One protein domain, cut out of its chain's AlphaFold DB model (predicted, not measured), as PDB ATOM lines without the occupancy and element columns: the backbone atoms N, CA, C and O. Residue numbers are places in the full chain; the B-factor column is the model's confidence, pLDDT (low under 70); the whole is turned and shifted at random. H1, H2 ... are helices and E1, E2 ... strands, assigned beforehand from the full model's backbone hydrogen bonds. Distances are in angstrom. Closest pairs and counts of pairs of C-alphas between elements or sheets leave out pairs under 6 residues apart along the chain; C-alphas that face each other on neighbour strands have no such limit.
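What this domain is: This is residues 6 to 96 of the 215 residues of an uncharacterized protein of Salvia splendens (UniProt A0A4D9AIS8). A strongly twisted sheet of five strands curls like part of a barrel; E4 bends, and the E4-E5 hairpin runs across E1, E2 and E3. Short helices sit at its margins: H1 and H3 together at one end, H2 near the other. The 91 printed residues hold H1 H2 E1 H3 E2 E3 E4 E5 along the chain, a mixed class; the sheet's order is E1 E2 E3 E4 E5, antiparallel throughout. The whole is compact, radius of gyration of the C-alphas 12.8 A, spanning 35 by 32 by 20 A.

How they stand to each other: Start at H1, residues 6 to 14; it touches H3, residues 40 to 43, closest at the C-alphas of Ser 13 and Tyr 41, 4.8 A. H2, residues 23 to 27, only grazes the sheet. Look at edge strand E1, residues 34 to 38, beside E2, residues 53 to 58: N 37 and O 54 are 2.7 A apart. E2 begins a meander, each strand the antiparallel neighbour of the one before, with E3, residues 64 to 68, E4, residues 77 to 86, and E5, residues 90 to 95. Check N 55 and O 67, 2.8 A, N 66 and O 77, 2.7 A, and N 86 and O 90, 2.8 A. E4 bends by 68 degrees at residue 80. In H1 and H2 every O i to N i+4 pair is within hydrogen-bond range; H3 is too short for one.

Where its parts are: Find C-alpha 6 at (23.848, 3.893, 50.532), where H1 begins its 12.4 A. E2 covers 16.6 A, E4 23.1 A; E5 runs 15.9 A to C-alpha 95 at (25.530, 19.543, 34.732).

The domain as a whole: The farthest C-alphas, Asp 6 and Asp 61, are 37.3 A apart. The printed part has no cut, no link is long, and no printed residue is under 70 in pLDDT.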
ATOM      1  N   ASP A   6      22.465   4.228  50.901       88.62
ATOM      2  CA  ASP A   6      23.848   3.893  50.532       88.62
ATOM      3  C   ASP A   6      24.121   4.102  49.039       88.62
ATOM      4  O   ASP A   6      25.202   4.551  48.647       88.62
ATOM      5  N   ALA A   7      23.112   3.848  48.199       89.06
ATOM      6  CA  ALA A   7      23.178   4.135  46.771       89.06
ATOM      7  C   ALA A   7      23.272   5.647  46.529       89.06
ATOM      8  O   ALA A   7      24.101   6.090  45.741       89.06
ATOM      9  N   GLN A   8      22.495   6.457  47.255       90.81
ATOM     10  CA  GLN A   8      22.564   7.918  47.154       90.81
ATOM     11  C   GLN A   8      23.946   8.451  47.553       90.81
ATOM     12  O   GLN A   8      24.531   9.232  46.803       90.81
ATOM     13  N   LYS A   9      24.512   7.991  48.676       92.12
ATOM     14  CA  LYS A   9      25.870   8.371  49.115       92.12
ATOM     15  C   LYS A   9      26.928   7.994  48.080       92.12
ATOM     16  O   LYS A   9      27.801   8.804  47.766       92.12
ATOM     17  N   SER A  10      26.825   6.791  47.520       93.38
ATOM     18  CA  SER A  10      27.736   6.304  46.480       93.38
ATOM     19  C   SER A  10      27.635   7.161  45.217       93.38
ATOM     20  O   SER A  10      28.653   7.602  44.688       93.38
ATOM     21  N   ILE A  11      26.411   7.468  44.770       93.81
ATOM     22  CA  ILE A  11      26.160   8.311  43.593       93.81
ATOM     23  C   ILE A  11      26.701   9.723  43.822       93.81
ATOM     24  O   ILE A  11      27.400  10.246  42.962       93.81
ATOM     25  N   LEU A  12      26.451  10.343  44.977       94.81
ATOM     26  CA  LEU A  12      27.016  11.660  45.295       94.81
ATOM     27  C   LEU A  12      28.550  11.628  45.327       94.81
ATOM     28  O   LEU A  12      29.188  12.523  44.780       94.81
ATOM     29  N   SER A  13      29.144  10.566  45.875       95.75
ATOM     30  CA  SER A  13      30.603  10.388  45.890       95.75
ATOM     31  C   SER A  13      31.195  10.233  44.485       95.75
ATOM     32  O   SER A  13      32.337  10.625  44.262       95.75
ATOM     33  N   LEU A  14      30.433   9.706  43.519       95.50
ATOM     34  CA  LEU A  14      30.852   9.653  42.116       95.50
ATOM     35  C   LEU A  14      30.938  11.061  41.504       95.50
ATOM     36  O   LEU A  14      31.786  11.309  40.660       95.50
ATOM     37  N   HIS A  15      30.106  12.008  41.939       95.69
ATOM     38  CA  HIS A  15      30.107  13.372  41.392       95.69
ATOM     39  C   HIS A  15      31.229  14.259  41.956       95.69
ATOM     40  O   HIS A  15      31.420  15.377  41.482       95.69
ATOM     41  N   ILE A  16      31.985  13.772  42.944       96.56
ATOM     42  CA  ILE A  16      33.127  14.482  43.524       96.56
ATOM     43  C   ILE A  16      34.401  13.967  42.859       96.56
ATOM     44  O   ILE A  16      34.823  12.837  43.098       96.56
ATOM     45  N   ILE A  17      35.020  14.798  42.026       96.50
ATOM     46  CA  ILE A  17      36.295  14.500  41.366       96.50
ATOM     47  C   ILE A  17      37.440  14.905  42.303       96.50
ATOM     48  O   ILE A  17      37.371  15.952  42.943       96.50
ATOM     49  N   LEU A  18      38.483  14.075  42.398       95.69
ATOM     50  CA  LEU A  18      39.626  14.331  43.289       95.69
ATOM     51  C   LEU A  18      40.558  15.433  42.764       95.69
ATOM     52  O   LEU A  18      41.224  16.117  43.534       95.69
ATOM     53  N   ASP A  19      40.597  15.595  41.447       93.00
ATOM     54  CA  ASP A  19      41.387  16.608  40.765       93.00
ATOM     55  C   ASP A  19      40.615  17.924  40.599       93.00
ATOM     56  O   ASP A  19      39.417  17.944  40.320       93.00
ATOM     57  N   TYR A  20      41.335  19.044  40.641       94.69
ATOM     58  CA  TYR A  20      40.766  20.351  40.316       94.69
ATOM     59  C   TYR A  20      40.476  20.469  38.807       94.69
ATOM     60  O   TYR A  20      41.395  20.332  37.985       94.69
ATOM     61  N   PHE A  21      39.222  20.757  38.442       94.62
ATOM     62  CA  PHE A  21      38.761  20.953  37.061       94.62
ATOM     63  C   PHE A  21      37.808  22.143  36.945       94.62
ATOM     64  O   PHE A  21      36.618  22.046  37.231       94.62
ATOM     65  N   ASP A  22      38.325  23.258  36.437       94.56
ATOM     66  CA  ASP A  22      37.531  24.431  36.089       94.56
ATOM     67  C   ASP A  22      37.181  24.479  34.594       94.56
ATOM     68  O   ASP A  22      37.627  23.665  33.779       94.56
ATOM     69  N   MET A  23      36.380  25.478  34.220       93.38
ATOM     70  CA  MET A  23      35.994  25.712  32.829       93.38
ATOM     71  C   MET A  23      37.218  25.898  31.917       93.38
ATOM     72  O   MET A  23      37.239  25.371  30.805       93.38
ATOM     73  N   ALA A  24      38.274  26.562  32.398       93.56
ATOM     74  CA  ALA A  24      39.492  26.785  31.626       93.56
ATOM     75  C   ALA A  24      40.259  25.481  31.351       93.56
ATOM     76  O   ALA A  24      40.753  25.278  30.240       93.56
ATOM     77  N   LYS A  25      40.360  24.578  32.329       94.19
ATOM     78  CA  LYS A  25      41.008  23.269  32.189       94.19
ATOM     79  C   LYS A  25      40.183  22.337  31.311       94.19
ATOM     80  O   LYS A  25      40.751  21.656  30.462       94.19
ATOM     81  N   LEU A  26      38.858  22.363  31.446       94.25
ATOM     82  CA  LEU A  26      37.957  21.600  30.581       94.25
ATOM     83  C   LEU A  26      38.011  22.074  29.120       94.25
ATOM     84  O   LEU A  26      38.025  21.252  28.205       94.25
ATOM     85  N   ALA A  27      38.118  23.384  28.882       93.19
ATOM     86  CA  ALA A  27      38.266  23.943  27.538       93.19
ATOM     87  C   ALA A  27      39.603  23.566  26.868       93.19
ATOM     88  O   ALA A  27      39.676  23.484  25.642       93.19
ATOM     89  N   LYS A  28      40.646  23.304  27.667       95.06
ATOM     90  CA  LYS A  28      41.979  22.879  27.205       95.06
ATOM     91  C   LYS A  28      42.078  21.387  26.883       95.06
ATOM     92  O   LYS A  28      43.111  20.956  26.377       95.06
ATOM     93  N   LEU A  29      41.042  20.595  27.165       94.62
ATOM     94  CA  LEU A  29      41.039  19.176  26.821       94.62
ATOM     95  C   LEU A  29      41.145  18.982  25.305       94.62
ATOM     96  O   LEU A  29      40.571  19.733  24.508       94.62
ATOM     97  N   THR A  30      41.872  17.941  24.900       94.75
ATOM     98  CA  THR A  30      42.003  17.598  23.487       94.75
ATOM     99  C   THR A  30      40.627  17.206  22.937       94.75
ATOM    100  O   THR A  30      39.967  16.332  23.506       94.75
ATOM    101  N   PRO A  31      40.165  17.833  21.840       93.88
ATOM    102  CA  PRO A  31      38.870  17.504  21.268       93.88
ATOM    103  C   PRO A  31      38.832  16.038  20.818       93.88
ATOM    104  O   PRO A  31      39.854  15.468  20.432       93.88
ATOM    105  N   ALA A  32      37.648  15.434  20.896       90.81
ATOM    106  CA  ALA A  32      37.352  14.035  20.584       90.81
ATOM    107  C   ALA A  32      38.130  12.983  21.403       90.81
ATOM    108  O   ALA A  32      38.009  11.791  21.125       90.81
ATOM    109  N   ASN A  33      38.879  13.390  22.430       93.56
ATOM    110  CA  ASN A  33      39.581  12.470  23.317       93.56
ATOM    111  C   ASN A  33      38.845  12.313  24.646       93.56
ATOM    112  O   ASN A  33      38.226  13.250  25.156       93.56
ATOM    113  N   LYS A  34      38.925  11.100  25.195       93.81
ATOM    114  CA  LYS A  34      38.411  10.770  26.522       93.81
ATOM    115  C   LYS A  34      39.487  11.031  27.562       93.81
ATOM    116  O   LYS A  34      40.578  10.473  27.476       93.81
ATOM    117  N   THR A  35      39.156  11.832  28.561       95.88
ATOM    118  CA  THR A  35      39.957  11.988  29.771       95.88
ATOM    119  C   THR A  35      39.209  11.324  30.915       95.88
ATOM    120  O   THR A  35      38.075  11.683  31.209       95.88
ATOM    121  N   THR A  36      39.829  10.329  31.539       96.56
ATOM    122  CA  THR A  36      39.247   9.614  32.676       96.56
ATOM    123  C   THR A  36      39.633  10.315  33.974       96.56
ATOM    124  O   THR A  36      40.807  10.603  34.199       96.56
ATOM    125  N   LEU A  37      38.641  10.579  34.816       96.06
ATOM    126  CA  LEU A  37      38.752  11.290  36.082       96.06
ATOM    127  C   LEU A  37      38.468  10.336  37.238       96.06
ATOM    128  O   LEU A  37      37.507   9.563  37.200       96.06
ATOM    129  N   THR A  38      39.296  10.417  38.273       96.69
ATOM    130  CA  THR A  38      39.123   9.640  39.503       96.69
ATOM    131  C   THR A  38      38.195  10.386  40.454       96.69
ATOM    132  O   THR A  38      38.361  11.586  40.684       96.69
ATOM    133  N   THR A  39      37.223   9.676  41.021       97.19
ATOM    134  CA  THR A  39      36.225  10.259  41.927       97.19
ATOM    135  C   THR A  39      36.419   9.783  43.359       97.19
ATOM    136  O   THR A  39      37.125   8.802  43.622       97.19
ATOM    137  N   LEU A  40      35.743  10.443  44.295       96.75
ATOM    138  CA  LEU A  40      35.730  10.034  45.692       96.75
ATOM    139  C   LEU A  40      35.188   8.603  45.845       96.75
ATOM    140  O   LEU A  40      35.728   7.827  46.635       96.75
ATOM    141  N   TYR A  41      34.195   8.210  45.036       96.06
ATOM    142  CA  TYR A  41      33.670   6.842  45.045       96.06
ATOM    143  C   TYR A  41      34.754   5.801  44.727       96.06
ATOM    144  O   TYR A  41      34.826   4.779  45.406       96.06
ATOM    145  N   GLN A  42      35.668   6.086  43.792       96.25
ATOM    146  CA  GLN A  42      36.817   5.210  43.545       96.25
ATOM    147  C   GLN A  42      37.754   5.136  44.755       96.25
ATOM    148  O   GLN A  42      38.173   4.048  45.143       96.25
ATOM    149  N   SER A  43      38.071   6.283  45.365       96.44
ATOM    150  CA  SER A  43      38.973   6.335  46.527       96.44
ATOM    151  C   SER A  43      38.403   5.670  47.781       96.44
ATOM    152  O   SER A  43      39.167   5.238  48.637       96.44
ATOM    153  N   SER A  44      37.075   5.539  47.873       93.25
ATOM    154  CA  SER A  44      36.408   4.869  48.994       93.25
ATOM    155  C   SER A  44      36.691   3.363  49.069       93.25
ATOM    156  O   SER A  44      36.439   2.746  50.099       93.25
ATOM    157  N   GLY A  45      37.169   2.756  47.976       92.88
ATOM    158  CA  GLY A  45      37.370   1.308  47.873       92.88
ATOM    159  C   GLY A  45      36.084   0.497  47.674       92.88
ATOM    160  O   GLY A  45      36.163  -0.714  47.504       92.88
ATOM    161  N   LEU A  46      34.909   1.140  47.654       91.00
ATOM    162  CA  LEU A  46      33.620   0.480  47.409       91.00
ATOM    163  C   LEU A  46      33.313   0.280  45.916       91.00
ATOM    164  O   LEU A  46      32.421  -0.490  45.569       91.00
ATOM    165  N   ALA A  47      34.007   1.006  45.036       91.75
ATOM    166  CA  ALA A  47      33.776   0.952  43.600       91.75
ATOM    167  C   ALA A  47      34.335  -0.334  42.979       91.75
ATOM    168  O   ALA A  47      35.500  -0.684  43.177       91.75
ATOM    169  N   ASN A  48      33.538  -0.984  42.131       90.75
ATOM    170  CA  ASN A  48      33.983  -2.154  41.381       90.75
ATOM    171  C   ASN A  48      34.601  -1.752  40.035       90.75
ATOM    172  O   ASN A  48      33.931  -1.220  39.145       90.75
ATOM    173  N   GLY A  49      35.892  -2.030  39.852       91.19
ATOM    174  CA  GLY A  49      36.593  -1.782  38.590       91.19
ATOM    175  C   GLY A  49      36.554  -0.308  38.170       91.19
ATOM    176  O   GLY A  49      37.163   0.535  38.818       91.19
ATOM    177  N   ARG A  50      35.856   0.004  37.065       92.94
ATOM    178  CA  ARG A  50      35.753   1.374  36.517       92.94
ATOM    179  C   ARG A  50      34.523   2.162  36.990       92.94
ATOM    180  O   ARG A  50      34.259   3.242  36.469       92.94
ATOM    181  N   GLN A  51      33.771   1.639  37.955       93.31
ATOM    182  CA  GLN A  51      32.519   2.246  38.420       93.31
ATOM    183  C   GLN A  51      32.722   3.612  39.092       93.31
ATOM    184  O   GLN A  51      31.852   4.469  38.990       93.31
ATOM    185  N   GLY A  52      33.878   3.831  39.726       94.81
ATOM    186  CA  GLY A  52      34.248   5.094  40.371       94.81
ATOM    187  C   GLY A  52      34.955   6.098  39.467       94.81
ATOM    188  O   GLY A  52      35.499   7.081  39.967       94.81
ATOM    189  N   PHE A  53      34.973   5.879  38.156       96.50
ATOM    190  CA  PHE A  53      35.603   6.798  37.218       96.50
ATOM    191  C   PHE A  53      34.561   7.479  36.330       96.50
ATOM    192  O   PHE A  53      33.576   6.863  35.900       96.50
ATOM    193  N   ILE A  54      34.807   8.755  36.049       96.50
ATOM    194  CA  ILE A  54      34.027   9.557  35.108       96.50
ATOM    195  C   ILE A  54      34.899   9.858  33.896       96.50
ATOM    196  O   ILE A  54      36.018  10.341  34.035       96.50
ATOM    197  N   ASP A  55      34.375   9.631  32.699       96.19
ATOM    198  CA  ASP A  55      34.998  10.109  31.473       96.19
ATOM    199  C   ASP A  55      34.455  11.500  31.146       96.19
ATOM    200  O   ASP A  55      33.241  11.714  31.113       96.19
ATOM    201  N   VAL A  56      35.361  12.425  30.846       96.25
ATOM    202  CA  VAL A  56      35.049  13.712  30.231       96.25
ATOM    203  C   VAL A  56      35.550  13.733  28.791       96.25
ATOM    204  O   VAL A  56      36.653  13.275  28.486       96.25
ATOM    205  N   VAL A  57      34.723  14.257  27.893       96.06
ATOM    206  CA  VAL A  57      35.048  14.437  26.479       96.06
ATOM    207  C   VAL A  57      34.696  15.852  26.076       96.06
ATOM    208  O   VAL A  57      33.557  16.292  26.231       96.06
ATOM    209  N   ARG A  58      35.666  16.540  25.478       96.12
ATOM    210  CA  ARG A  58      35.392  17.742  24.698       96.12
ATOM    211  C   ARG A  58      35.051  17.316  23.277       96.12
ATOM    212  O   ARG A  58      35.896  16.768  22.572       96.12
ATOM    213  N   ARG A  59      33.811  17.523  22.851       94.88
ATOM    214  CA  ARG A  59      33.390  17.272  21.471       94.88
ATOM    215  C   ARG A  59      33.992  18.323  20.528       94.88
ATOM    216  O   ARG A  59      34.522  19.350  20.953       94.88
ATOM    217  N   THR A  60      33.956  18.038  19.230       94.06
ATOM    218  CA  THR A  60      34.504  18.917  18.181       94.06
ATOM    219  C   THR A  60      33.742  20.234  18.037       94.06
ATOM    220  O   THR A  60      34.325  21.221  17.607       94.06
ATOM    221  N   ASP A  61      32.475  20.265  18.452       92.31
ATOM    222  CA  ASP A  61      31.631  21.460  18.574       92.31
ATOM    223  C   ASP A  61      32.012  22.353  19.776       92.31
ATOM    224  O   ASP A  61      31.472  23.444  19.932       92.31
ATOM    225  N   GLY A  62      32.946  21.910  20.624       91.56
ATOM    226  CA  GLY A  62      33.346  22.600  21.850       91.56
ATOM    227  C   GLY A  62      32.499  22.247  23.073       91.56
ATOM    228  O   GLY A  62      32.847  22.677  24.174       91.56
ATOM    229  N   THR A  63      31.452  21.431  22.920       94.31
ATOM    230  CA  THR A  63      30.616  20.973  24.034       94.31
ATOM    231  C   THR A  63      31.397  20.002  24.911       94.31
ATOM    232  O   THR A  63      32.050  19.076  24.424       94.31
ATOM    233  N   ILE A  64      31.315  20.185  26.226       96.75
ATOM    234  CA  ILE A  64      31.916  19.274  27.201       96.75
ATOM    235  C   ILE A  64      30.840  18.319  27.699       96.75
ATOM    236  O   ILE A  64      29.768  18.747  28.134       96.75
ATOM    237  N   VAL A  65      31.134  17.025  27.639       96.44
ATOM    238  CA  VAL A  65      30.242  15.973  28.122       96.44
ATOM    239  C   VAL A  65      30.940  15.032  29.076       96.44
ATOM    240  O   VAL A  65      32.124  14.738  28.931       96.44
ATOM    241  N   PHE A  66      30.168  14.540  30.030       96.94
ATOM    242  CA  PHE A  66      30.572  13.636  31.083       96.94
ATOM    243  C   PHE A  66      29.777  12.327  30.986       96.94
ATOM    244  O   PHE A  66      28.648  12.278  30.478       96.94
ATOM    245  N   GLY A  67      30.352  11.247  31.496       95.56
ATOM    246  CA  GLY A  67      29.677   9.959  31.606       95.56
ATOM    247  C   GLY A  67      30.446   8.983  32.480       95.56
ATOM    248  O   GLY A  67      31.575   9.249  32.879       95.56
ATOM    249  N   SER A  68      29.837   7.838  32.776       95.44
ATOM    250  CA  SER A  68      30.542   6.765  33.479       95.44
ATOM    251  C   SER A  68      31.646   6.185  32.591       95.44
ATOM    252  O   SER A  68      31.432   5.943  31.403       95.44
ATOM    253  N   SER A  69      32.814   5.918  33.173       95.31
ATOM    254  CA  SER A  69      33.917   5.232  32.491       95.31
ATOM    255  C   SER A  69      33.727   3.713  32.377       95.31
ATOM    256  O   SER A  69      34.613   3.019  31.866       95.31
ATOM    257  N   VAL A  70      32.620   3.159  32.882       94.06
ATOM    258  CA  VAL A  70      32.312   1.731  32.731       94.06
ATOM    259  C   VAL A  70      32.116   1.419  31.239       94.06
ATOM    260  O   VAL A  70      31.345   2.117  30.574       94.06
ATOM    261  N   PRO A  71      32.781   0.386  30.681       90.56
ATOM    262  CA  PRO A  71      32.662   0.039  29.267       90.56
ATOM    263  C   PRO A  71      31.203  -0.119  28.821       90.56
ATOM    264  O   PRO A  71      30.409  -0.763  29.496       90.56
ATOM    265  N   GLY A  72      30.854   0.484  27.684       86.50
ATOM    266  CA  GLY A  72      29.484   0.474  27.160       86.50
ATOM    267  C   GLY A  72      28.540   1.505  27.790       86.50
ATOM    268  O   GLY A  72      27.414   1.644  27.320       86.50
ATOM    269  N   SER A  73      28.982   2.268  28.796       89.44
ATOM    270  CA  SER A  73      28.166   3.337  29.380       89.44
ATOM    271  C   SER A  73      28.030   4.539  28.443       89.44
ATOM    272  O   SER A  73      28.998   4.925  27.776       89.44
ATOM    273  N   PRO A  74      26.849   5.178  28.402       88.56
ATOM    274  CA  PRO A  74      26.623   6.329  27.545       88.56
ATOM    275  C   PRO A  74      27.164   7.629  28.176       88.56
ATOM    276  O   PRO A  74      27.112   7.828  29.391       88.56
ATOM    277  N   LEU A  75      27.650   8.550  27.335       91.69
ATOM    278  CA  LEU A  75      28.030   9.914  27.734       91.69
ATOM    279  C   LEU A  75      26.821  10.837  27.573       91.69
ATOM    280  O   LEU A  75      26.604  11.421  26.510       91.69
ATOM    281  N   VAL A  76      26.002  10.904  28.618       89.19
ATOM    282  CA  VAL A  76      24.693  11.575  28.583       89.19
ATOM    283  C   VAL A  76      24.705  12.940  29.268       89.19
ATOM    284  O   VAL A  76      23.847  13.779  29.005       89.19
ATOM    285  N   CYS A  77      25.662  13.190  30.152       95.38
ATOM    286  CA  CYS A  77      25.687  14.366  31.005       95.38
ATOM    287  C   CYS A  77      26.397  15.522  30.284       95.38
ATOM    288  O   CYS A  77      27.565  15.397  29.934       95.38
ATOM    289  N   ASN A  78      25.714  16.639  30.028       96.06
ATOM    290  CA  ASN A  78      26.327  17.804  29.389       96.06
ATOM    291  C   ASN A  78      26.745  18.830  30.447       96.06
ATOM    292  O   ASN A  78      26.029  19.049  31.428       96.06
ATOM    293  N   PHE A  79      27.878  19.489  30.220       96.38
ATOM    294  CA  PHE A  79      28.253  20.687  30.959       96.38
ATOM    295  C   PHE A  79      27.271  21.828  30.661       96.38
ATOM    296  O   PHE A  79      26.947  22.062  29.496       96.38
ATOM    297  N   VAL A  80      26.817  22.538  31.698       96.25
ATOM    298  CA  VAL A  80      25.868  23.658  31.557       96.25
ATOM    299  C   VAL A  80      26.556  24.986  31.861       96.25
ATOM    300  O   VAL A  80      26.717  25.820  30.974       96.25
ATOM    301  N   ASN A  81      26.977  25.188  33.109       95.62
ATOM    302  CA  ASN A  81      27.608  26.426  33.555       95.62
ATOM    303  C   ASN A  81      28.520  26.196  34.774       95.62
ATOM    304  O   ASN A  81      28.274  25.291  35.574       95.62
ATOM    305  N   PRO A  82      29.575  27.010  34.955       96.12
ATOM    306  CA  PRO A  82      30.304  27.047  36.216       96.12
ATOM    307  C   PRO A  82      29.446  27.748  37.282       96.12
ATOM    308  O   PRO A  82      28.828  28.774  36.999       96.12
ATOM    309  N   VAL A  83      29.396  27.196  38.495       96.62
ATOM    310  CA  VAL A  83      28.616  27.756  39.617       96.62
ATOM    311  C   VAL A  83      29.521  28.537  40.559       96.62
ATOM    312  O   VAL A  83      29.231  29.675  40.907       96.62
ATOM    313  N   ALA A  84      30.633  27.926  40.954       94.75
ATOM    314  CA  ALA A  84      31.632  28.537  41.816       94.75
ATOM    315  C   ALA A  84      33.001  27.940  41.500       94.75
ATOM    316  O   ALA A  84      33.107  26.766  41.147       94.75
ATOM    317  N   ALA A  85      34.058  28.730  41.638       94.69
ATOM    318  CA  ALA A  85      35.420  28.237  41.519       94.69
ATOM    319  C   ALA A  85      36.326  29.004  42.478       94.69
ATOM    320  O   ALA A  85      36.379  30.231  42.447       94.69
ATOM    321  N   GLN A  86      37.051  28.260  43.303       94.62
ATOM    322  CA  GLN A  86      38.163  28.741  44.099       94.62
ATOM    323  C   GLN A  86      39.427  28.048  43.576       94.62
ATOM    324  O   GLN A  86      39.595  26.842  43.806       94.62
ATOM    325  N   PRO A  87      40.306  28.777  42.866       92.56
ATOM    326  CA  PRO A  87      41.508  28.211  42.274       92.56
ATOM    327  C   PRO A  87      42.310  27.375  43.273       92.56
ATOM    328  O   PRO A  87      42.449  27.743  44.442       92.56
ATOM    329  N   PHE A  88      42.813  26.235  42.797       86.81
ATOM    330  CA  PHE A  88      43.617  25.272  43.561       86.81
ATOM    331  C   PHE A  88      42.906  24.587  44.743       86.81
ATOM    332  O   PHE A  88      43.532  23.771  45.409       86.81
ATOM    333  N   ASN A  89      41.621  24.875  44.988       93.25
ATOM    334  CA  ASN A  89      40.855  24.290  46.091       93.25
ATOM    335  C   ASN A  89      39.639  23.505  45.590       93.25
ATOM    336  O   ASN A  89      39.602  22.286  45.709       93.25
ATOM    337  N   ILE A  90      38.642  24.190  45.019       95.19
ATOM    338  CA  ILE A  90      37.372  23.570  44.623       95.19
ATOM    339  C   ILE A  90      36.757  24.271  43.416       95.19
ATOM    340  O   ILE A  90      36.827  25.489  43.271       95.19
ATOM    341  N   SER A  91      36.108  23.498  42.557       96.50
ATOM    342  CA  SER A  91      35.334  23.986  41.420       96.50
ATOM    343  C   SER A  91      33.998  23.258  41.375       96.50
ATOM    344  O   SER A  91      33.958  22.031  41.318       96.50
ATOM    345  N   VAL A  92      32.904  24.014  41.389       96.88
ATOM    346  CA  VAL A  92      31.537  23.501  41.312       96.88
ATOM    347  C   VAL A  92      30.996  23.784  39.921       96.88
ATOM    348  O   VAL A  92      30.878  24.938  39.496       96.88
ATOM    349  N   LEU A  93      30.664  22.710  39.214       96.44
ATOM    350  CA  LEU A  93      30.162  22.745  37.850       96.44
ATOM    351  C   LEU A  93      28.725  22.237  37.834       96.44
ATOM    352  O   LEU A  93      28.412  21.208  38.429       96.44
ATOM    353  N   SER A  94      27.862  22.957  37.132       96.25
ATOM    354  CA  SER A  94      26.500  22.525  36.869       96.25
ATOM    355  C   SER A  94      26.470  21.620  35.648       96.25
ATOM    356  O   SER A  94      27.107  21.888  34.620       96.25
ATOM    357  N   VAL A  95      25.692  20.555  35.765       96.00
ATOM    358  CA  VAL A  95      25.530  19.543  34.732       96.00
ATOM    359  C   VAL A  95      24.059  19.283  34.455       96.00
ATOM    360  O   VAL A  95      23.205  19.474  35.317       96.00
ATOM    361  N   SER A  96      23.751  18.827  33.244       96.31
ATOM    362  CA  SER A  96      22.365  18.681  32.795       96.31
ATOM    363  C   SER A  96      21.599  17.553  33.492       96.31
ATOM    364  O   SER A  96      20.376  17.591  33.541       96.31
TER     365      SER A  96